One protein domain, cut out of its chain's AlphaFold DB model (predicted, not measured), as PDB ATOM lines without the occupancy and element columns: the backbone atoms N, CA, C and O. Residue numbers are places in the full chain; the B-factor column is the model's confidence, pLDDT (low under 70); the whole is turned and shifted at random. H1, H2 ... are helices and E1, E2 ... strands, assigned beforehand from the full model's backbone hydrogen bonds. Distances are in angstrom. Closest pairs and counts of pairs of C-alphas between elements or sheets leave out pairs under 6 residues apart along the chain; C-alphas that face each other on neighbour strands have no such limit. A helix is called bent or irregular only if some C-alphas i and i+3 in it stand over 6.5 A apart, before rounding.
ATOM      1  N   LYS A   4      -6.396 -23.982 140.711       85.88
ATOM      2  CA  LYS A   4      -5.659 -24.987 139.940       85.88
ATOM      3  C   LYS A   4      -4.982 -24.378 138.709       85.88
ATOM      4  O   LYS A   4      -3.814 -24.669 138.471       85.88
ATOM      5  N   ASP A   5      -5.670 -23.493 137.986       85.12
ATOM      6  CA  ASP A   5      -5.100 -22.811 136.814       85.12
ATOM      7  C   ASP A   5      -3.908 -21.927 137.195       85.12
ATOM      8  O   ASP A   5      -2.908 -21.899 136.489       85.12
ATOM      9  N   ILE A   6      -4.004 -21.216 138.322       86.62
ATOM     10  CA  ILE A   6      -2.951 -20.324 138.833       86.62
ATOM     11  C   ILE A   6      -1.688 -21.121 139.168       86.62
ATOM     12  O   ILE A   6      -0.594 -20.760 138.732       86.62
ATOM     13  N   LEU A   7      -1.839 -22.220 139.910       90.69
ATOM     14  CA  LEU A   7      -0.723 -23.085 140.292       90.69
ATOM     15  C   LEU A   7      -0.092 -23.769 139.071       90.69
ATOM     16  O   LEU A   7       1.133 -23.762 138.936       90.69
ATOM     17  N   SER A   8      -0.917 -24.302 138.160       91.69
ATOM     18  CA  SER A   8      -0.450 -24.933 136.916       91.69
ATOM     19  C   SER A   8       0.346 -23.948 136.070       91.69
ATOM     20  O   SER A   8       1.493 -24.209 135.723       91.69
ATOM     21  N   LEU A   9      -0.222 -22.767 135.821       91.00
ATOM     22  CA  LEU A   9       0.411 -21.741 135.004       91.00
ATOM     23  C   LEU A   9       1.712 -21.228 135.626       91.00
ATOM     24  O   LEU A   9       2.700 -21.034 134.926       91.00
ATOM     25  N   THR A  10       1.743 -21.050 136.948       92.94
ATOM     26  CA  THR A  10       2.973 -20.673 137.661       92.94
ATOM     27  C   THR A  10       4.056 -21.734 137.468       92.94
ATOM     28  O   THR A  10       5.196 -21.401 137.151       92.94
ATOM     29  N   SER A  11       3.688 -23.013 137.578       95.69
ATOM     30  CA  SER A  11       4.607 -24.142 137.389       95.69
ATOM     31  C   SER A  11       5.137 -24.208 135.954       95.69
ATOM     32  O   SER A  11       6.335 -24.380 135.740       95.69
ATOM     33  N   GLU A  12       4.265 -24.008 134.962       94.88
ATOM     34  CA  GLU A  12       4.636 -23.926 133.545       94.88
ATOM     35  C   GLU A  12       5.646 -22.802 133.288       94.88
ATOM     36  O   GLU A  12       6.640 -23.010 132.590       94.88
ATOM     37  N   ILE A  13       5.428 -21.619 133.872       93.31
ATOM     38  CA  ILE A  13       6.331 -20.472 133.717       93.31
ATOM     39  C   ILE A  13       7.689 -20.758 134.351       93.31
ATOM     40  O   ILE A  13       8.700 -20.483 133.702       93.31
ATOM     41  N   ILE A  14       7.726 -21.322 135.564       95.38
ATOM     42  CA  ILE A  14       8.975 -21.711 136.233       95.38
ATOM     43  C   ILE A  14       9.748 -22.685 135.341       95.38
ATOM     44  O   ILE A  14      10.871 -22.391 134.936       95.38
ATOM     45  N   ASN A  15       9.120 -23.790 134.939       95.19
ATOM     46  CA  ASN A  15       9.780 -24.824 134.142       95.19
ATOM     47  C   ASN A  15      10.288 -24.291 132.796       95.19
ATOM     48  O   ASN A  15      11.387 -24.628 132.364       95.19
ATOM     49  N   LYS A  16       9.502 -23.433 132.136       93.75
ATOM     50  CA  LYS A  16       9.852 -22.879 130.826       93.75
ATOM     51  C   LYS A  16      10.962 -21.829 130.895       93.75
ATOM     52  O   LYS A  16      11.786 -21.767 129.985       93.75
ATOM     53  N   ASN A  17      10.963 -20.968 131.913       93.94
ATOM     54  CA  ASN A  17      11.808 -19.768 131.922       93.94
ATOM     55  C   ASN A  17      13.039 -19.888 132.819       93.94
ATOM     56  O   ASN A  17      14.031 -19.214 132.543       93.94
ATOM     57  N   THR A  18      13.032 -20.758 133.833       95.25
ATOM     58  CA  THR A  18      14.190 -20.963 134.714       95.25
ATOM     59  C   THR A  18      15.477 -21.266 133.937       95.25
ATOM     60  O   THR A  18      16.457 -20.560 134.171       95.25
ATOM     61  N   PRO A  19      15.518 -22.207 132.965       94.56
ATOM     62  CA  PRO A  19      16.746 -22.476 132.212       94.56
ATOM     63  C   PRO A  19      17.254 -21.253 131.435       94.56
ATOM     64  O   PRO A  19      18.456 -21.015 131.351       94.56
ATOM     65  N   VAL A  20      16.337 -20.441 130.897       93.69
ATOM     66  CA  VAL A  20      16.670 -19.227 130.138       93.69
ATOM     67  C   VAL A  20      17.285 -18.170 131.053       93.69
ATOM     68  O   VAL A  20      18.326 -17.600 130.724       93.69
ATOM     69  N   ILE A  21      16.657 -17.924 132.205       95.62
ATOM     70  CA  ILE A  21      17.116 -16.949 133.200       95.62
ATOM     71  C   ILE A  21      18.473 -17.379 133.770       95.62
ATOM     72  O   ILE A  21      19.408 -16.582 133.803       95.62
ATOM     73  N   LEU A  22      18.612 -18.649 134.147       95.56
ATOM     74  CA  LEU A  22      19.855 -19.206 134.678       95.56
ATOM     75  C   LEU A  22      21.009 -19.106 133.676       95.56
ATOM     76  O   LEU A  22      22.091 -18.657 134.051       95.56
ATOM     77  N   ASN A  23      20.771 -19.411 132.399       94.12
ATOM     78  CA  ASN A  23      21.778 -19.236 131.351       94.12
ATOM     79  C   ASN A  23      22.230 -17.774 131.226       94.12
ATOM     80  O   ASN A  23      23.422 -17.491 131.113       94.12
ATOM     81  N   LYS A  24      21.301 -16.816 131.337       93.62
ATOM     82  CA  LYS A  24      21.636 -15.381 131.349       93.62
ATOM     83  C   LYS A  24      22.422 -14.949 132.585       93.62
ATOM     84  O   LYS A  24      23.212 -14.015 132.493       93.62
ATOM     85  N   LEU A  25      22.239 -15.635 133.706       94.31
ATOM     86  CA  LEU A  25      23.018 -15.451 134.930       94.31
ATOM     87  C   LEU A  25      24.360 -16.215 134.908       94.31
ATOM     88  O   LEU A  25      25.136 -16.112 135.856       94.31
ATOM     89  N   GLY A  26      24.664 -16.943 133.826       94.69
ATOM     90  CA  GLY A  26      25.933 -17.649 133.623       94.69
ATOM     91  C   GLY A  26      25.926 -19.130 134.017       94.69
ATOM     92  O   GLY A  26      26.979 -19.766 134.003       94.69
ATOM     93  N   PHE A  27      24.767 -19.703 134.346       94.50
ATOM     94  CA  PHE A  27      24.630 -21.125 134.663       94.50
ATOM     95  C   PHE A  27      24.255 -21.930 133.419       94.50
ATOM     96  O   PHE A  27      23.231 -21.675 132.793       94.50
ATOM     97  N   LYS A  28      25.044 -22.954 133.079       89.19
ATOM     98  CA  LYS A  28      24.729 -23.849 131.950       89.19
ATOM     99  C   LYS A  28      23.530 -24.759 132.233       89.19
ATOM    100  O   LYS A  28      22.788 -25.095 131.318       89.19
ATOM    101  N   GLU A  29      23.351 -25.136 133.494       90.56
ATOM    102  CA  GLU A  29      22.307 -26.041 133.973       90.56
ATOM    103  C   GLU A  29      21.792 -25.567 135.335       90.56
ATOM    104  O   GLU A  29      22.461 -24.786 136.021       90.56
ATOM    105  N   GLN A  30      20.612 -26.044 135.741       92.31
ATOM    106  CA  GLN A  30      20.086 -25.757 137.071       92.31
ATOM    107  C   GLN A  30      20.967 -26.410 138.144       92.31
ATOM    108  O   GLN A  30      21.106 -27.635 138.149       92.31
ATOM    109  N   PRO A  31      21.521 -25.636 139.092       92.50
ATOM    110  CA  PRO A  31      22.314 -26.218 140.163       92.50
ATOM    111  C   PRO A  31      21.461 -27.121 141.063       92.50
ATOM    112  O   PRO A  31      20.365 -26.735 141.464       92.50
ATOM    113  N   GLY A  32      21.973 -28.298 141.436       92.06
ATOM    114  CA  GLY A  32      21.227 -29.270 142.255       92.06
ATOM    115  C   GLY A  32      20.850 -28.779 143.662       92.06
ATOM    116  O   GLY A  32      19.968 -29.342 144.304       92.06
ATOM    117  N   TYR A  33      21.490 -27.707 144.134       92.12
ATOM    118  CA  TYR A  33      21.187 -27.042 145.401       92.12
ATOM    119  C   TYR A  33      20.161 -25.901 145.268       92.12
ATOM    120  O   TYR A  33      19.843 -25.269 146.272       92.12
ATOM    121  N   LEU A  34      19.641 -25.628 144.065       96.56
ATOM    122  CA  LEU A  34      18.548 -24.684 143.831       96.56
ATOM    123  C   LEU A  34      17.220 -25.438 143.695       96.56
ATOM    124  O   LEU A  34      17.036 -26.238 142.775       96.56
ATOM    125  N   LYS A  35      16.273 -25.139 144.586       96.44
ATOM    126  CA  LYS A  35      14.926 -25.724 144.599       96.44
ATOM    127  C   LYS A  35      13.863 -24.649 144.399       96.44
ATOM    128  O   LYS A  35      14.029 -23.513 144.836       96.44
ATOM    129  N   PHE A  36      12.742 -25.037 143.798       96.44
ATOM    130  CA  PHE A  36      11.573 -24.177 143.622       96.44
ATOM    131  C   PHE A  36      10.396 -24.705 144.433       96.44
ATOM    132  O   PHE A  36      10.169 -25.915 144.499       96.44
ATOM    133  N   LYS A  37       9.627 -23.794 145.022       95.56
ATOM    134  CA  LYS A  37       8.342 -24.084 145.656       95.56
ATOM    135  C   LYS A  37       7.307 -23.057 145.216       95.56
ATOM    136  O   LYS A  37       7.619 -21.894 144.972       95.56
ATOM    137  N   ILE A  38       6.058 -23.492 145.154       93.06
ATOM    138  CA  ILE A  38       4.905 -22.610 145.005       93.06
ATOM    139  C   ILE A  38       4.109 -22.740 146.294       93.06
ATOM    140  O   ILE A  38       3.802 -23.856 146.714       93.06
ATOM    141  N   SER A  39       3.814 -21.615 146.930       89.69
ATOM    142  CA  SER A  39       3.017 -21.566 148.154       89.69
ATOM    143  C   SER A  39       1.798 -20.672 147.948       89.69
ATOM    144  O   SER A  39       1.733 -19.910 146.988       89.69
ATOM    145  N   GLU A  40       0.800 -20.788 148.819       76.06
ATOM    146  CA  GLU A  40      -0.457 -20.057 148.653       76.06
ATOM    147  C   GLU A  40      -0.257 -18.554 148.886       76.06
ATOM    148  O   GLU A  40      -0.508 -17.754 147.991       76.06
ATOM    149  N   SER A  41       0.283 -18.167 150.035       70.56
ATOM    150  CA  SER A  41       0.581 -16.772 150.368       70.56
ATOM    151  C   SER A  41       1.483 -16.717 151.597       70.56
ATOM    152  O   SER A  41       1.431 -17.613 152.441       70.56
ATOM    153  N   TYR A  42       2.296 -15.672 151.707       70.44
ATOM    154  CA  TYR A  42       3.033 -15.331 152.922       70.44
ATOM    155  C   TYR A  42       3.155 -13.811 152.983       70.44
ATOM    156  O   TYR A  42       3.797 -13.224 152.112       70.44
ATOM    157  N   ASP A  43       2.493 -13.195 153.964       75.94
ATOM    158  CA  ASP A  43       2.375 -11.739 154.099       75.94
ATOM    159  C   ASP A  43       2.069 -11.053 152.744       75.94
ATOM    160  O   ASP A  43       1.302 -11.590 151.937       75.94
ATOM    161  N   ASP A  44       2.694  -9.902 152.474       70.25
ATOM    162  CA  ASP A  44       2.599  -9.152 151.213       70.25
ATOM    163  C   ASP A  44       3.669  -9.561 150.172       70.25
ATOM    164  O   ASP A  44       3.799  -8.935 149.118       70.25
ATOM    165  N   ALA A  45       4.456 -10.615 150.431       79.88
ATOM    166  CA  ALA A  45       5.550 -11.022 149.547       79.88
ATOM    167  C   ALA A  45       5.033 -11.687 148.260       79.88
ATOM    168  O   ALA A  45       4.136 -12.531 148.288       79.88
ATOM    169  N   LEU A  46       5.627 -11.354 147.111       87.12
ATOM    170  CA  LEU A  46       5.298 -11.995 145.827       87.12
ATOM    171  C   LEU A  46       6.164 -13.231 145.563       87.12
ATOM    172  O   LEU A  46       5.708 -14.202 144.953       87.12
ATOM    173  N   GLY A  47       7.394 -13.209 146.060       90.06
ATOM    174  CA  GLY A  47       8.349 -14.304 146.036       90.06
ATOM    175  C   GLY A  47       9.382 -14.134 147.144       90.06
ATOM    176  O   GLY A  47       9.367 -13.132 147.859       90.06
ATOM    177  N   MET A  48      10.214 -15.155 147.333       92.62
ATOM    178  CA  MET A  48      11.353 -15.087 148.241       92.62
ATOM    179  C   MET A  48      12.444 -16.086 147.857       92.62
ATOM    180  O   MET A  48      12.157 -17.251 147.567       92.62
ATOM    181  N   CYS A  49      13.699 -15.652 147.940       94.00
ATOM    182  CA  CYS A  49      14.884 -16.487 147.827       94.00
ATOM    183  C   CYS A  49      15.504 -16.723 149.211       94.00
ATOM    184  O   CYS A  49      16.185 -15.860 149.769       94.00
ATOM    185  N   PHE A  50      15.304 -17.921 149.758       91.94
ATOM    186  CA  PHE A  50      15.983 -18.361 150.973       91.94
ATOM    187  C   PHE A  50      17.327 -18.986 150.622       91.94
ATOM    188  O   PHE A  50      17.368 -19.935 149.845       91.94
ATOM    189  N   ALA A  51      18.408 -18.504 151.230       92.06
ATOM    190  CA  ALA A  51      19.751 -19.051 151.067       92.06
ATOM    191  C   ALA A  51      20.292 -19.576 152.401       92.06
ATOM    192  O   ALA A  51      20.280 -18.872 153.411       92.06
ATOM    193  N   ILE A  52      20.790 -20.810 152.384       91.94
ATOM    194  CA  ILE A  52      21.459 -21.471 153.503       91.94
ATOM    195  C   ILE A  52      22.936 -21.589 153.146       91.94
ATOM    196  O   ILE A  52      23.289 -22.110 152.085       91.94
ATOM    197  N   PHE A  53      23.800 -21.116 154.036       91.19
ATOM    198  CA  PHE A  53      25.250 -21.171 153.880       91.19
ATOM    199  C   PHE A  53      25.839 -22.214 154.828       91.19
ATOM    200  O   PHE A  53      25.284 -22.446 155.901       91.19
ATOM    201  N   LYS A  54      26.952 -22.842 154.430       88.31
ATOM    202  CA  LYS A  54      27.644 -23.837 155.271       88.31
ATOM    203  C   LYS A  54      28.337 -23.217 156.480       88.31
ATOM    204  O   LYS A  54      28.613 -23.908 157.454       88.31
ATOM    205  N   ASP A  55      28.686 -21.947 156.358       85.25
ATOM    206  CA  ASP A  55      29.541 -21.212 157.267       85.25
ATOM    207  C   ASP A  55      28.874 -19.905 157.703       85.25
ATOM    208  O   ASP A  55      28.151 -19.267 156.930       85.25
ATOM    209  N   ASP A  56      29.175 -19.466 158.925       79.56
ATOM    210  CA  ASP A  56      28.650 -18.212 159.480       79.56
ATOM    211  C   ASP A  56      29.120 -16.983 158.687       79.56
ATOM    212  O   ASP A  56      28.427 -15.964 158.612       79.56
ATOM    213  N   GLU A  57      30.272 -17.092 158.017       80.38
ATOM    214  CA  GLU A  57      30.801 -16.060 157.125       80.38
ATOM    215  C   GLU A  57      30.083 -16.007 155.766       80.38
ATOM    216  O   GLU A  57      30.360 -15.116 154.950       80.38
ATOM    217  N   LYS A  58      29.133 -16.916 155.504       82.75
ATOM    218  CA  LYS A  58      28.312 -16.987 154.287       82.75
ATOM    219  C   LYS A  58      29.134 -17.061 153.000       82.75
ATOM    220  O   LYS A  58      28.819 -16.401 152.008       82.75
ATOM    221  N   THR A  59      30.280 -17.733 153.022       78.88
ATOM    222  CA  THR A  59      31.184 -17.847 151.865       78.88
ATOM    223  C   THR A  59      30.764 -18.951 150.911       78.88
ATOM    224  O   THR A  59      30.964 -18.796 149.707       78.88
ATOM    225  N   GLN A  60      30.134 -20.014 151.414       84.31
ATOM    226  CA  GLN A  60      29.743 -21.156 150.600       84.31
ATOM    227  C   GLN A  60      28.240 -21.422 150.697       84.31
ATOM    228  O   GLN A  60      27.735 -21.887 151.719       84.31
ATOM    229  N   LEU A  61      27.527 -21.167 149.596       91.44
ATOM    230  CA  LEU A  61      26.109 -21.499 149.470       91.44
ATOM    231  C   LEU A  61      25.927 -23.026 149.522       91.44
ATOM    232  O   LEU A  61      26.511 -23.756 148.720       91.44
ATOM    233  N   GLN A  62      25.132 -23.501 150.479       92.75
ATOM    234  CA  GLN A  62      24.791 -24.913 150.648       92.75
ATOM    235  C   GLN A  62      23.501 -25.265 149.911       92.75
ATOM    236  O   GLN A  62      23.441 -26.282 149.226       92.75
ATOM    237  N   GLU A  63      22.474 -24.436 150.080       95.00
ATOM    238  CA  GLU A  63      21.147 -24.643 149.511       95.00
ATOM    239  C   GLU A  63      20.465 -23.297 149.273       95.00
ATOM    240  O   GLU A  63      20.654 -22.353 150.040       95.00
ATOM    241  N   ALA A  64      19.659 -23.215 148.219       96.00
ATOM    242  CA  ALA A  64      18.755 -22.105 147.991       96.00
ATOM    243  C   ALA A  64      17.359 -22.601 147.605       96.00
ATOM    244  O   ALA A  64      17.205 -23.517 146.793       96.00
ATOM    245  N   VAL A  65      16.335 -21.966 148.166       96.88
ATOM    246  CA  VAL A  65      14.933 -22.255 147.870       96.88
ATOM    247  C   VAL A  65      14.256 -20.975 147.412       96.88
ATOM    248  O   VAL A  65      14.130 -20.025 148.181       96.88
ATOM    249  N   ILE A  66      13.793 -20.974 146.166       96.94
ATOM    250  CA  ILE A  66      12.946 -19.917 145.623       96.94
ATOM    251  C   ILE A  66      11.488 -20.318 145.828       96.94
ATOM    252  O   ILE A  66      11.053 -21.377 145.368       96.94
ATOM    253  N   ILE A  67      10.732 -19.475 146.523       95.31
ATOM    254  CA  ILE A  67       9.301 -19.651 146.763       95.31
ATOM    255  C   ILE A  67       8.547 -18.559 146.014       95.31
ATOM    256  O   ILE A  67       8.884 -17.388 146.145       95.31
ATOM    257  N   LEU A  68       7.530 -18.928 145.232       94.50
ATOM    258  CA  LEU A  68       6.616 -17.973 144.601       94.50
ATOM    259  C   LEU A  68       5.247 -18.035 145.283       94.50
ATOM    260  O   LEU A  68       4.737 -19.127 145.553       94.50
ATOM    261  N   TYR A  69       4.638 -16.865 145.486       91.31
ATOM    262  CA  TYR A  69       3.306 -16.687 146.070       91.31
ATOM    263  C   TYR A  69       2.339 -16.141 145.007       91.31
ATOM    264  O   TYR A  69       1.992 -14.957 145.005       91.31
ATOM    265  N   PRO A  70       1.905 -16.971 144.040       88.00
ATOM    266  CA  PRO A  70       1.129 -16.505 142.898       88.00
ATOM    267  C   PRO A  70      -0.220 -15.896 143.282       88.00
ATOM    268  O   PRO A  70      -0.723 -15.057 142.541       88.00
ATOM    269  N   PHE A  71      -0.809 -16.260 144.427       85.06
ATOM    270  CA  PHE A  71      -2.048 -15.618 144.866       85.06
ATOM    271  C   PHE A  71      -1.796 -14.182 145.312       85.06
ATOM    272  O   PHE A  71      -2.574 -13.322 144.930       85.06
ATOM    273  N   ASN A  72      -0.676 -13.862 145.964       83.19
ATOM    274  CA  ASN A  72      -0.328 -12.470 146.287       83.19
ATOM    275  C   ASN A  72      -0.173 -11.610 145.018       83.19
ATOM    276  O   ASN A  72      -0.580 -10.453 144.986       83.19
ATOM    277  N   MET A  73       0.277 -12.204 143.904       81.00
ATOM    278  CA  MET A  73       0.348 -11.528 142.596       81.00
ATOM    279  C   MET A  73      -1.026 -11.208 141.995       81.00
ATOM    280  O   MET A  73      -1.129 -10.391 141.065       81.00
ATOM    281  N   LEU A  74      -2.074 -11.850 142.520       73.69
ATOM    282  CA  LEU A  74      -3.447 -11.540 142.184       73.69
ATOM    283  C   LEU A  74      -3.891 -10.260 142.900       73.69
ATOM    284  O   LEU A  74      -4.310  -9.322 142.242       73.69
ATOM    285  N   TRP A  75      -3.720 -10.171 144.216       58.81
ATOM    286  CA  TRP A  75      -4.353  -9.147 145.061       58.81
ATOM    287  C   TRP A  75      -3.763  -7.725 144.996       58.81
ATOM    288  O   TRP A  75      -4.306  -6.823 145.630       58.81
ATOM    289  N   ILE A  76      -2.703  -7.474 144.221       50.94
ATOM    290  CA  ILE A  76      -2.062  -6.145 144.183       50.94
ATOM    291  C   ILE A  76      -2.984  -5.074 143.573       50.94
ATOM    292  O   ILE A  76      -3.238  -5.054 142.364       50.94
ATOM    293  N   ASN A  77      -3.400  -4.133 144.428       42.72
ATOM    294  CA  ASN A  77      -4.116  -2.902 144.100       42.72
ATOM    295  C   ASN A  77      -3.161  -1.749 143.706       42.72
ATOM    296  O   ASN A  77      -2.372  -1.258 144.502       42.72
ATOM    297  N   PHE A  78      -3.331  -1.269 142.472       41.16
ATOM    298  CA  PHE A  78      -3.444   0.136 142.027       41.16
ATOM    299  C   PHE A  78      -2.352   1.214 142.266       41.16
ATOM    300  O   PHE A  78      -2.364   2.178 141.492       41.16
ATOM    301  N   LEU A  79      -1.435   1.131 143.241       37.50
ATOM    302  CA  LEU A  79      -0.573   2.287 143.588       37.50
ATOM    303  C   LEU A  79       0.831   2.324 142.943       37.50
ATOM    304  O   LEU A  79       1.263   3.413 142.573       37.50
ATOM    305  N   ASP A  80       1.487   1.195 142.657       42.31
ATOM    306  CA  ASP A  80       2.882   1.204 142.148       42.31
ATOM    307  C   ASP A  80       3.039   1.238 140.614       42.31
ATOM    308  O   ASP A  80       4.140   1.123 140.083       42.31
ATOM    309  N   TRP A  81       1.954   1.415 139.855       47.69
ATOM    310  CA  TRP A  81       1.965   1.201 138.398       47.69
ATOM    311  C   TRP A  81       1.439   2.390 137.578       47.69
ATOM    312  O   TRP A  81       0.620   2.235 136.674       47.69
ATOM    313  N   ILE A  82       1.965   3.593 137.836       40.22
ATOM    314  CA  ILE A  82       1.634   4.866 137.145       40.22
ATOM    315  C   ILE A  82       1.822   4.833 135.598       40.22
ATOM    316  O   ILE A  82       1.522   5.808 134.916       40.22
ATOM    317  N   ARG A  83       2.247   3.719 134.980       43.16
ATOM    318  CA  ARG A  83       2.514   3.628 133.528       43.16
ATOM    319  C   ARG A  83       1.698   2.613 132.726       43.16
ATOM    320  O   ARG A  83       1.935   2.506 131.525       43.16
ATOM    321  N   LEU A  84       0.747   1.885 133.313       37.75
ATOM    322  CA  LEU A  84      -0.093   0.954 132.545       37.75
ATOM    323  C   LEU A  84      -1.575   1.345 132.627       37.75
ATOM    324  O   LEU A  84      -2.058   1.608 133.730       37.75
ATOM    325  N   PRO A  85      -2.299   1.429 131.487       34.56
ATOM    326  CA  PRO A  85      -3.673   1.908 131.470       34.56
ATOM    327  C   PRO A  85      -4.536   1.101 132.437       34.56
ATOM    328  O   PRO A  85      -4.659  -0.122 132.336       34.56
ATOM    329  N   ARG A  86      -5.116   1.824 133.395       40.03
ATOM    330  CA  ARG A  86      -6.141   1.338 134.312       40.03
ATOM    331  C   ARG A  86      -7.328   0.848 133.479       40.03
ATOM    332  O   ARG A  86      -7.705   1.501 132.514       40.03
ATOM    333  N   ILE A  87      -7.939  -0.260 133.906       36.00
ATOM    334  CA  ILE A  87      -9.076  -0.952 133.263       36.00
ATOM    335  C   ILE A  87      -8.646  -1.959 132.180       36.00
ATOM    336  O   ILE A  87      -9.035  -1.913 131.019       36.00
ATOM    337  N   CYS A  88      -7.899  -2.976 132.597       35.88
ATOM    338  CA  CYS A  88      -8.012  -4.291 131.984       35.88
ATOM    339  C   CYS A  88      -7.878  -5.329 133.090       35.88
ATOM    340  O   CYS A  88      -6.856  -5.408 133.770       35.88
ATOM    341  N   LYS A  89      -8.962  -6.080 133.303       46.50
ATOM    342  CA  LYS A  89      -9.048  -7.228 134.208       46.50
ATOM    343  C   LYS A  89      -7.773  -8.071 134.126       46.50
ATOM    344  O   LYS A  89      -7.243  -8.246 133.034       46.50
ATOM    345  N   PHE A  90      -7.358  -8.624 135.266       60.72
ATOM    346  CA  PHE A  90      -6.555  -9.842 135.419       60.72
ATOM    347  C   PHE A  90      -6.493 -10.708 134.157       60.72
ATOM    348  O   PHE A  90      -7.263 -11.655 133.987       60.72
ATOM    349  N   SER A  91      -5.597 -10.367 133.240       72.75
ATOM    350  CA  SER A  91      -5.408 -11.164 132.044       72.75
ATOM    351  C   SER A  91      -4.396 -12.241 132.381       72.75
ATOM    352  O   SER A  91      -3.428 -11.993 133.104       72.75
ATOM    353  N   ARG A  92      -4.598 -13.438 131.827       80.56
ATOM    354  CA  ARG A  92      -3.619 -14.526 131.900       80.56
ATOM    355  C   ARG A  92      -2.211 -14.020 131.555       80.56
ATOM    356  O   ARG A  92      -1.267 -14.313 132.270       80.56
ATOM    357  N   ARG A  93      -2.099 -13.164 130.535       80.81
ATOM    358  CA  ARG A  93      -0.843 -12.538 130.096       80.81
ATOM    359  C   ARG A  93      -0.219 -11.606 131.140       80.81
ATOM    360  O   ARG A  93       0.998 -11.596 131.296       80.81
ATOM    361  N   LEU A  94      -1.027 -10.803 131.836       78.19
ATOM    362  CA  LEU A  94      -0.536  -9.947 132.918       78.19
ATOM    363  C   LEU A  94      -0.024 -10.797 134.083       78.19
ATOM    364  O   LEU A  94       1.045 -10.519 134.613       78.19
ATOM    365  N   PHE A  95      -0.764 -11.845 134.444       84.69
ATOM    366  CA  PHE A  95      -0.338 -12.790 135.469       84.69
ATOM    367  C   PHE A  95       0.963 -13.504 135.076       84.69
ATOM    368  O   PHE A  95       1.906 -13.512 135.859       84.69
ATOM    369  N   GLU A  96       1.066 -14.001 133.839       87.44
ATOM    370  CA  GLU A  96       2.289 -14.619 133.309       87.44
ATOM    371  C   GLU A  96       3.496 -13.683 133.426       87.44
ATOM    372  O   GLU A  96       4.563 -14.093 133.878       87.44
ATOM    373  N   ARG A  97       3.314 -12.405 133.072       86.56
ATOM    374  CA  ARG A  97       4.363 -11.388 133.196       86.56
ATOM    375  C   ARG A  97       4.767 -11.152 134.652       86.56
ATOM    376  O   ARG A  97       5.957 -11.023 134.909       86.56
ATOM    377  N   LYS A  98       3.812 -11.106 135.590       86.38
ATOM    378  CA  LYS A  98       4.103 -10.945 137.026       86.38
ATOM    379  C   LYS A  98       4.878 -12.138 137.584       86.38
ATOM    380  O   LYS A  98       5.888 -11.941 138.245       86.38
ATOM    381  N   VAL A  99       4.452 -13.362 137.271       91.25
ATOM    382  CA  VAL A  99       5.175 -14.570 137.694       91.25
ATOM    383  C   VAL A  99       6.587 -14.572 137.115       91.25
ATOM    384  O   VAL A  99       7.537 -14.860 137.834       91.25
ATOM    385  N   LEU A 100       6.742 -14.212 135.837       92.06
ATOM    386  CA  LEU A 100       8.053 -14.147 135.195       92.06
ATOM    387  C   LEU A 100       8.957 -13.074 135.812       92.06
ATOM    388  O   LEU A 100      10.145 -13.324 135.991       92.06
ATOM    389  N   HIS A 101       8.396 -11.909 136.150       91.88
ATOM    390  CA  HIS A 101       9.100 -10.847 136.864       91.88
ATOM    391  C   HIS A 101       9.682 -11.362 138.180       91.88
ATOM    392  O   HIS A 101      10.889 -11.323 138.391       91.88
ATOM    393  N   VAL A 102       8.811 -11.905 139.032       93.06
ATOM    394  CA  VAL A 102       9.183 -12.383 140.365       93.06
ATOM    395  C   VAL A 102      10.175 -13.537 140.258       93.06
ATOM    396  O   VAL A 102      11.167 -13.563 140.970       93.06
ATOM    397  N   LEU A 103       9.981 -14.456 139.311       96.06
ATOM    398  CA  LEU A 103      10.944 -15.526 139.060       96.06
ATOM    399  C   LEU A 103      12.337 -14.985 138.701       96.06
ATOM    400  O   LEU A 103      13.333 -15.485 139.217       96.06
ATOM    401  N   ALA A 104      12.414 -13.982 137.821       95.75
ATOM    402  CA  ALA A 104      13.672 -13.343 137.438       95.75
ATOM    403  C   ALA A 104      14.333 -12.619 138.621       95.75
ATOM    404  O   ALA A 104      15.540 -12.764 138.817       95.75
ATOM    405  N   HIS A 105      13.539 -11.911 139.427       95.31
ATOM    406  CA  HIS A 105      13.970 -11.221 140.647       95.31
ATOM    407  C   HIS A 105      14.590 -12.192 141.656       95.31
ATOM    408  O   HIS A 105      15.752 -12.051 142.041       95.31
ATOM    409  N   GLU A 106      13.874 -13.261 142.009       96.75
ATOM    410  CA  GLU A 106      14.366 -14.236 142.988       96.75
ATOM    411  C   GLU A 106      15.567 -15.040 142.469       96.75
ATOM    412  O   GLU A 106      16.473 -15.390 143.230       96.75
ATOM    413  N   LEU A 107      15.628 -15.316 141.161       97.56
ATOM    414  CA  LEU A 107      16.800 -15.946 140.547       97.56
ATOM    415  C   LEU A 107      18.020 -15.020 140.539       97.56
ATOM    416  O   LEU A 107      19.155 -15.494 140.654       97.56
ATOM    417  N   ARG A 108      17.808 -13.705 140.455       96.50
ATOM    418  CA  ARG A 108      18.883 -12.729 140.619       96.50
ATOM    419  C   ARG A 108      19.411 -12.730 142.052       96.50
ATOM    420  O   ARG A 108      20.631 -12.757 142.218       96.50
ATOM    421  N   HIS A 109      18.549 -12.817 143.065       95.38
ATOM    422  CA  HIS A 109      18.991 -13.021 144.449       95.38
ATOM    423  C   HIS A 109      19.794 -14.302 144.624       95.38
ATOM    424  O   HIS A 109      20.889 -14.274 145.188       95.38
ATOM    425  N   PHE A 110      19.316 -15.414 144.066       96.44
ATOM    426  CA  PHE A 110      20.071 -16.664 144.062       96.44
ATOM    427  C   PHE A 110      21.486 -16.477 143.492       96.44
ATOM    428  O   PHE A 110      22.466 -16.891 144.115       96.44
ATOM    429  N   TRP A 111      21.617 -15.799 142.351       96.19
ATOM    430  CA  TRP A 111      22.920 -15.499 141.760       96.19
ATOM    431  C   TRP A 111      23.784 -14.603 142.659       96.19
ATOM    432  O   TRP A 111      24.980 -14.862 142.803       96.19
ATOM    433  N   GLN A 112      23.205 -13.589 143.308       93.69
ATOM    434  CA  GLN A 112      23.924 -12.712 144.242       93.69
ATOM    435  C   GLN A 112      24.427 -13.476 145.481       93.69
ATOM    436  O   GLN A 112      25.502 -13.171 146.015       93.69
ATOM    437  N   TYR A 113      23.672 -14.475 145.945       92.69
ATOM    438  CA  TYR A 113      24.097 -15.373 147.016       92.69
ATOM    439  C   TYR A 113      25.211 -16.308 146.554       92.69
ATOM    440  O   TYR A 113      26.243 -16.386 147.218       92.69
ATOM    441  N   TYR A 114      25.044 -16.939 145.390       92.69
ATOM    442  CA  TYR A 114      26.017 -17.863 144.810       92.69
ATOM    443  C   TYR A 114      27.382 -17.215 144.543       92.69
ATOM    444  O   TYR A 114      28.420 -17.782 144.870       92.69
ATOM    445  N   THR A 115      27.390 -16.012 143.972       91.75
ATOM    446  CA  THR A 115      28.619 -15.285 143.606       91.75
ATOM    447  C   THR A 115      29.232 -14.496 144.762       91.75
ATOM    448  O   THR A 115      30.327 -13.950 144.632       91.75
ATOM    449  N   GLY A 116      28.531 -14.389 145.894       88.50
ATOM    450  CA  GLY A 116      28.955 -13.550 147.012       88.50
ATOM    451  C   GLY A 116      28.748 -12.045 146.790       88.50
ATOM    452  O   GLY A 116      29.138 -11.254 147.649       88.50
ATOM    453  N   GLU A 117      28.112 -11.619 145.693       88.00
ATOM    454  CA  GLU A 117      27.819 -10.205 145.404       88.00
ATOM    455  C   GLU A 117      26.997  -9.542 146.515       88.00
ATOM    456  O   GLU A 117      27.244  -8.383 146.850       88.00
ATOM    457  N   HIS A 118      26.118 -10.297 147.183       84.44
ATOM    458  CA  HIS A 118      25.372  -9.831 148.359       84.44
ATOM    459  C   HIS A 118      26.284  -9.235 149.458       84.44
ATOM    460  O   HIS A 118      25.890  -8.317 150.179       84.44
ATOM    461  N   LYS A 119      27.545  -9.687 149.563       81.06
ATOM    462  CA  LYS A 119      28.520  -9.171 150.535       81.06
ATOM    463  C   LYS A 119      29.057  -7.792 150.176       81.06
ATOM    464  O   LYS A 119      29.404  -7.036 151.084       81.06
ATOM    465  N   LYS A 120      29.129  -7.419 148.894       75.12
ATOM    466  CA  LYS A 120      29.662  -6.107 148.479       75.12
ATOM    467  C   LYS A 120      28.787  -4.963 148.985       75.12
ATOM    468  O   LYS A 120      29.297  -3.950 149.462       75.12
ATOM    469  N   TYR A 121      27.477  -5.182 149.008       65.12
ATOM    470  CA  TYR A 121      26.497  -4.222 149.517       65.12
ATOM    471  C   TYR A 121      26.593  -4.007 151.037       65.12
ATOM    472  O   TYR A 121      26.209  -2.950 151.540       65.12
ATOM    473  N   SER A 122      27.195  -4.950 151.777       56.31
ATOM    474  CA  SER A 122      27.472  -4.786 153.211       56.31
ATOM    475  C   SER A 122      28.594  -3.779 153.503       56.31
ATOM    476  O   SER A 122      28.556  -3.124 154.547       56.31
ATOM    477  N   ARG A 123      29.564  -3.631 152.583       50.38
ATOM    478  CA  ARG A 123      30.756  -2.776 152.745       50.38
ATOM    479  C   ARG A 123      30.508  -1.308 152.390       50.38
ATOM    480  O   ARG A 123      31.211  -0.442 152.896       50.38
ATOM    481  N   LEU A 124      29.505  -1.026 151.558       49.59
ATOM    482  CA  LEU A 124      29.240   0.311 151.011       49.59
ATOM    483  C   LEU A 124      28.359   1.210 151.896       49.59
ATOM    484  O   LEU A 124      28.232   2.394 151.612       49.59
ATOM    485  N   SER A 125      27.764   0.701 152.981       46.88
ATOM    486  CA  SER A 125      26.928   1.521 153.873       46.88
ATOM    487  C   SER A 125      27.172   1.192 155.345       46.88
ATOM    488  O   SER A 125      26.548   0.314 155.940       46.88
ATOM    489  N   ARG A 126      28.110   1.918 155.962       46.00
ATOM    490  CA  ARG A 126      28.311   1.889 157.421       46.00
ATOM    491  C   ARG A 126      27.232   2.659 158.203       46.00
ATOM    492  O   ARG A 126      27.217   2.545 159.418       46.00
ATOM    493  N   PHE A 127      26.322   3.385 157.538       49.62
ATOM    494  CA  PHE A 127      25.458   4.372 158.209       49.62
ATOM    495  C   PHE A 127      23.948   4.324 157.898       49.62
ATOM    496  O   PHE A 127      23.237   5.210 158.356       49.62
ATOM    497  N   LEU A 128      23.404   3.333 157.173       45.38
ATOM    498  CA  LEU A 128      21.969   3.331 156.822       45.38
ATOM    499  C   LEU A 128      21.330   1.922 156.804       45.38
ATOM    500  O   LEU A 128      22.013   0.955 156.457       45.38
ATOM    501  N   PRO A 129      19.996   1.806 157.018       49.16
ATOM    502  CA  PRO A 129      19.180   0.617 156.697       49.16
ATOM    503  C   PRO A 129      19.203   0.214 155.201       49.16
ATOM    504  O   PRO A 129      18.496  -0.688 154.766       49.16
ATOM    505  N   SER A 130      20.017   0.890 154.386       53.69
ATOM    506  CA  SER A 130      20.096   0.835 152.925       53.69
ATOM    507  C   SER A 130      20.685  -0.453 152.345       53.69
ATOM    508  O   SER A 130      20.682  -0.605 151.126       53.69
ATOM    509  N   LYS A 131      21.220  -1.365 153.172       52.31
ATOM    510  CA  LYS A 131      21.871  -2.604 152.700       52.31
ATOM    511  C   LYS A 131      20.908  -3.503 151.929       52.31
ATOM    512  O   LYS A 131      21.229  -3.915 150.819       52.31
ATOM    513  N   MET A 132      19.727  -3.752 152.502       56.78
ATOM    514  CA  MET A 132      18.674  -4.545 151.860       56.78
ATOM    515  C   MET A 132      18.187  -3.828 150.595       56.78
ATOM    516  O   MET A 132      18.112  -4.423 149.532       56.78
ATOM    517  N   ARG A 133      18.042  -2.498 150.663       67.31
ATOM    518  CA  ARG A 133      17.576  -1.672 149.543       67.31
ATOM    519  C   ARG A 133      18.433  -1.795 148.279       67.31
ATOM    520  O   ARG A 133      17.874  -1.786 147.197       67.31
ATOM    521  N   LEU A 134      19.762  -1.899 148.375       77.00
ATOM    522  CA  LEU A 134      20.616  -1.984 147.176       77.00
ATOM    523  C   LEU A 134      20.588  -3.363 146.504       77.00
ATOM    524  O   LEU A 134      20.603  -3.432 145.280       77.00
ATOM    525  N   ILE A 135      20.536  -4.436 147.298       83.88
ATOM    526  CA  ILE A 135      20.411  -5.811 146.794       83.88
ATOM    527  C   ILE A 135      19.064  -5.984 146.084       83.88
ATOM    528  O   ILE A 135      19.030  -6.510 144.972       83.88
ATOM    529  N   GLU A 136      17.993  -5.472 146.696       85.31
ATOM    530  CA  GLU A 136      16.647  -5.453 146.112       85.31
ATOM    531  C   GLU A 136      16.583  -4.607 144.837       85.31
ATOM    532  O   GLU A 136      16.027  -5.049 143.841       85.31
ATOM    533  N   LEU A 137      17.197  -3.416 144.813       85.19
ATOM    534  CA  LEU A 137      17.208  -2.565 143.615       85.19
ATOM    535  C   LEU A 137      17.965  -3.199 142.439       85.19
ATOM    536  O   LEU A 137      17.550  -3.029 141.293       85.19
ATOM    537  N   ASP A 138      19.073  -3.904 142.695       88.75
ATOM    538  CA  ASP A 138      19.779  -4.660 141.649       88.75
ATOM    539  C   ASP A 138      18.923  -5.820 141.128       88.75
ATOM    540  O   ASP A 138      18.869  -6.033 139.916       88.75
ATOM    541  N   ALA A 139      18.235  -6.540 142.020       89.56
ATOM    542  CA  ALA A 139      17.336  -7.626 141.643       89.56
ATOM    543  C   ALA A 139      16.145  -7.139 140.807       89.56
ATOM    544  O   ALA A 139      15.916  -7.671 139.718       89.56
ATOM    545  N   GLU A 140      15.489  -6.065 141.251       88.50
ATOM    546  CA  GLU A 140      14.347  -5.449 140.573       88.50
ATOM    547  C   GLU A 140      14.748  -4.966 139.179       88.50
ATOM    548  O   GLU A 140      14.154  -5.351 138.172       88.50
ATOM    549  N   LYS A 141      15.836  -4.190 139.091       88.06
ATOM    550  CA  LYS A 141      16.330  -3.678 137.810       88.06
ATOM    551  C   LYS A 141      16.670  -4.812 136.845       88.06
ATOM    552  O   LYS A 141      16.346  -4.736 135.661       88.06
ATOM    553  N   TRP A 142      17.316  -5.870 137.334       92.69
ATOM    554  CA  TRP A 142      17.657  -7.016 136.497       92.69
ATOM    555  C   TRP A 142      16.403  -7.723 135.969       92.69
ATOM    556  O   TRP A 142      16.361  -8.094 134.795       92.69
ATOM    557  N   ALA A 143      15.373  -7.884 136.805       90.69
ATOM    558  CA  ALA A 143      14.100  -8.473 136.408       90.69
ATOM    559  C   ALA A 143      13.366  -7.612 135.362       90.69
ATOM    560  O   ALA A 143      12.881  -8.143 134.357       90.69
ATOM    561  N   GLU A 144      13.340  -6.288 135.538       86.94
ATOM    562  CA  GLU A 144      12.778  -5.346 134.564       86.94
ATOM    563  C   GLU A 144      13.513  -5.387 133.214       86.94
ATOM    564  O   GLU A 144      12.874  -5.459 132.153       86.94
ATOM    565  N   ASP A 145      14.848  -5.386 133.238       86.19
ATOM    566  CA  ASP A 145      15.690  -5.489 132.044       86.19
ATOM    567  C   ASP A 145      15.473  -6.839 131.346       86.19
ATOM    568  O   ASP A 145      15.314  -6.901 130.119       86.19
ATOM    569  N   PHE A 146      15.383  -7.925 132.124       87.69
ATOM    570  CA  PHE A 146      15.097  -9.255 131.602       87.69
ATOM    571  C   PHE A 146      13.751  -9.286 130.874       87.69
ATOM    572  O   PHE A 146      13.671  -9.759 129.739       87.69
ATOM    573  N   LEU A 147      12.695  -8.730 131.469       83.75
ATOM    574  CA  LEU A 147      11.397  -8.637 130.806       83.75
ATOM    575  C   LEU A 147      11.451  -7.750 129.560       83.75
ATOM    576  O   LEU A 147      10.893  -8.100 128.525       83.75
ATOM    577  N   THR A 148      12.141  -6.618 129.614       78.00
ATOM    578  CA  THR A 148      12.181  -5.671 128.491       78.00
ATOM    579  C   THR A 148      12.867  -6.258 127.258       78.00
ATOM    580  O   THR A 148      12.407  -6.038 126.131       78.00
ATOM    581  N   VAL A 149      13.945  -7.017 127.461       75.69
ATOM    582  CA  VAL A 149      14.756  -7.582 126.374       75.69
ATOM    583  C   VAL A 149      14.296  -8.991 125.986       75.69
ATOM    584  O   VAL A 149      14.330  -9.341 124.807       75.69
ATOM    585  N   TYR A 150      13.831  -9.792 126.947       65.50
ATOM    586  CA  TYR A 150      13.618 -11.233 126.774       65.50
ATOM    587  C   TYR A 150      12.185 -11.702 127.083       65.50
ATOM    588  O   TYR A 150      11.849 -12.848 126.786       65.50
ATOM    589  N   GLY A 151      11.312 -10.831 127.608       56.88
ATOM    590  CA  GLY A 151       9.952 -11.171 128.037       56.88
ATOM    591  C   GLY A 151       8.876 -10.211 127.522       56.88
ATOM    592  O   GLY A 151       8.458  -9.298 128.222       56.88
TER     593      GLY A 151
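AT A GLANCE: This is residues 4 to 151 of the 161 residues of an uncharacterized protein of Desulfocucumis palustris (UniProt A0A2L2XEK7). A small sheet of three strands, E1, E3 and E2, has the long helix H3 packed along it, and H3 runs through the middle of the domain. H1 and H5 also pack on H3, each crossing it; H5 folds back from H4 as a helical hairpin, and residues 79 to 85 of the link before H3 stick out. The printed part has 148 residues, with five named helices and three named strands in the order H1 E1 E2 E3 H2 H3 H4 H5. The sheet is mixed, in the order E1 E3 E2, and the class is mixed, helices and strands, in two layers, with H1 and H3 on one face of the sheet. The whole is compact, with a radius of gyration of the C-alphas of 15.9 A and spans of 47 by 37 by 30 A.

IN THESE COORDINATES: In the sheet, E1 is residues 34 to 38, E3 residues 61 to 68, 20.4 A long, and E2 residues 47 to 53, 19.9 A. H3, residues 92 to 114, is 32.5 A long and ends at C-alpha 114, (26.017, -17.863, 144.810). H1, residues 4 to 24, is 30.2 A long and begins at C-alpha 4, (-5.659, -24.987, 139.940). H1 is irregular, with C-alphas 16 and 19 7.0 A apart, and has a kink of 37 degrees near residue 17. H2 is residues 72 to 75 and H4 residues 117 to 123. H5, residues 130 to 150, is 29.5 A long and ends at C-alpha 150, (13.618, -11.233, 126.774).

HOW THE PARTS SIT: E1 and E3 are parallel, with N 37 and O 66 2.8 A apart, within hydrogen-bond range. E2 and E3 form an antiparallel hairpin, with N 50 and O 65 at 2.9 A. H3 is on the sheet at a height of 8.2 A, over E3 and E2, and runs along the strands, at 15 degrees to E2 on the local plane; the closest C-alphas of H3 and E2, Glu 106 and Cys 49, are 5.4 A apart. H3 is the hub. It touches H1 at a steep tilt of 45 degrees, the same way, closest at C-alphas Val 99 and Thr 10, 6.5 A. It touches H5 at a steep tilt of 51 degrees, opposite ways, closest at C-alphas Ala 104 and Ala 143, 5.0 A. With residues 95 to 99 alone it touches H2, closest at C-alphas Lys 98 and Met 73, 6.7 A. H5, with residues 131 to 135 alone, touches H4 at a shallow tilt of 33 degrees, only just short of steep; the closest C-alphas are Lys 131 and Tyr 121, 5.8 A. H1 and H5 are near each other. Every O i to N i+4 pair is within hydrogen-bond range in H3; the counts are 15 of 17 in H1, 16 of 17 in H5 and 0 of 3 in H4, which has 3 of 4 O i to N i+3 pairs within range, and H2 is too short for an i+4 pair.

THE WHOLE: The two C-alphas farthest apart, Asp 55 and Ile 87, are 49.8 A apart. The printed part has no cut, and the link H2 to H3, 16 residues, is long. Mean pLDDT of the printed part is 80.5; residues 75 to 90, 121 to 133 and 150 to 151 are under 70.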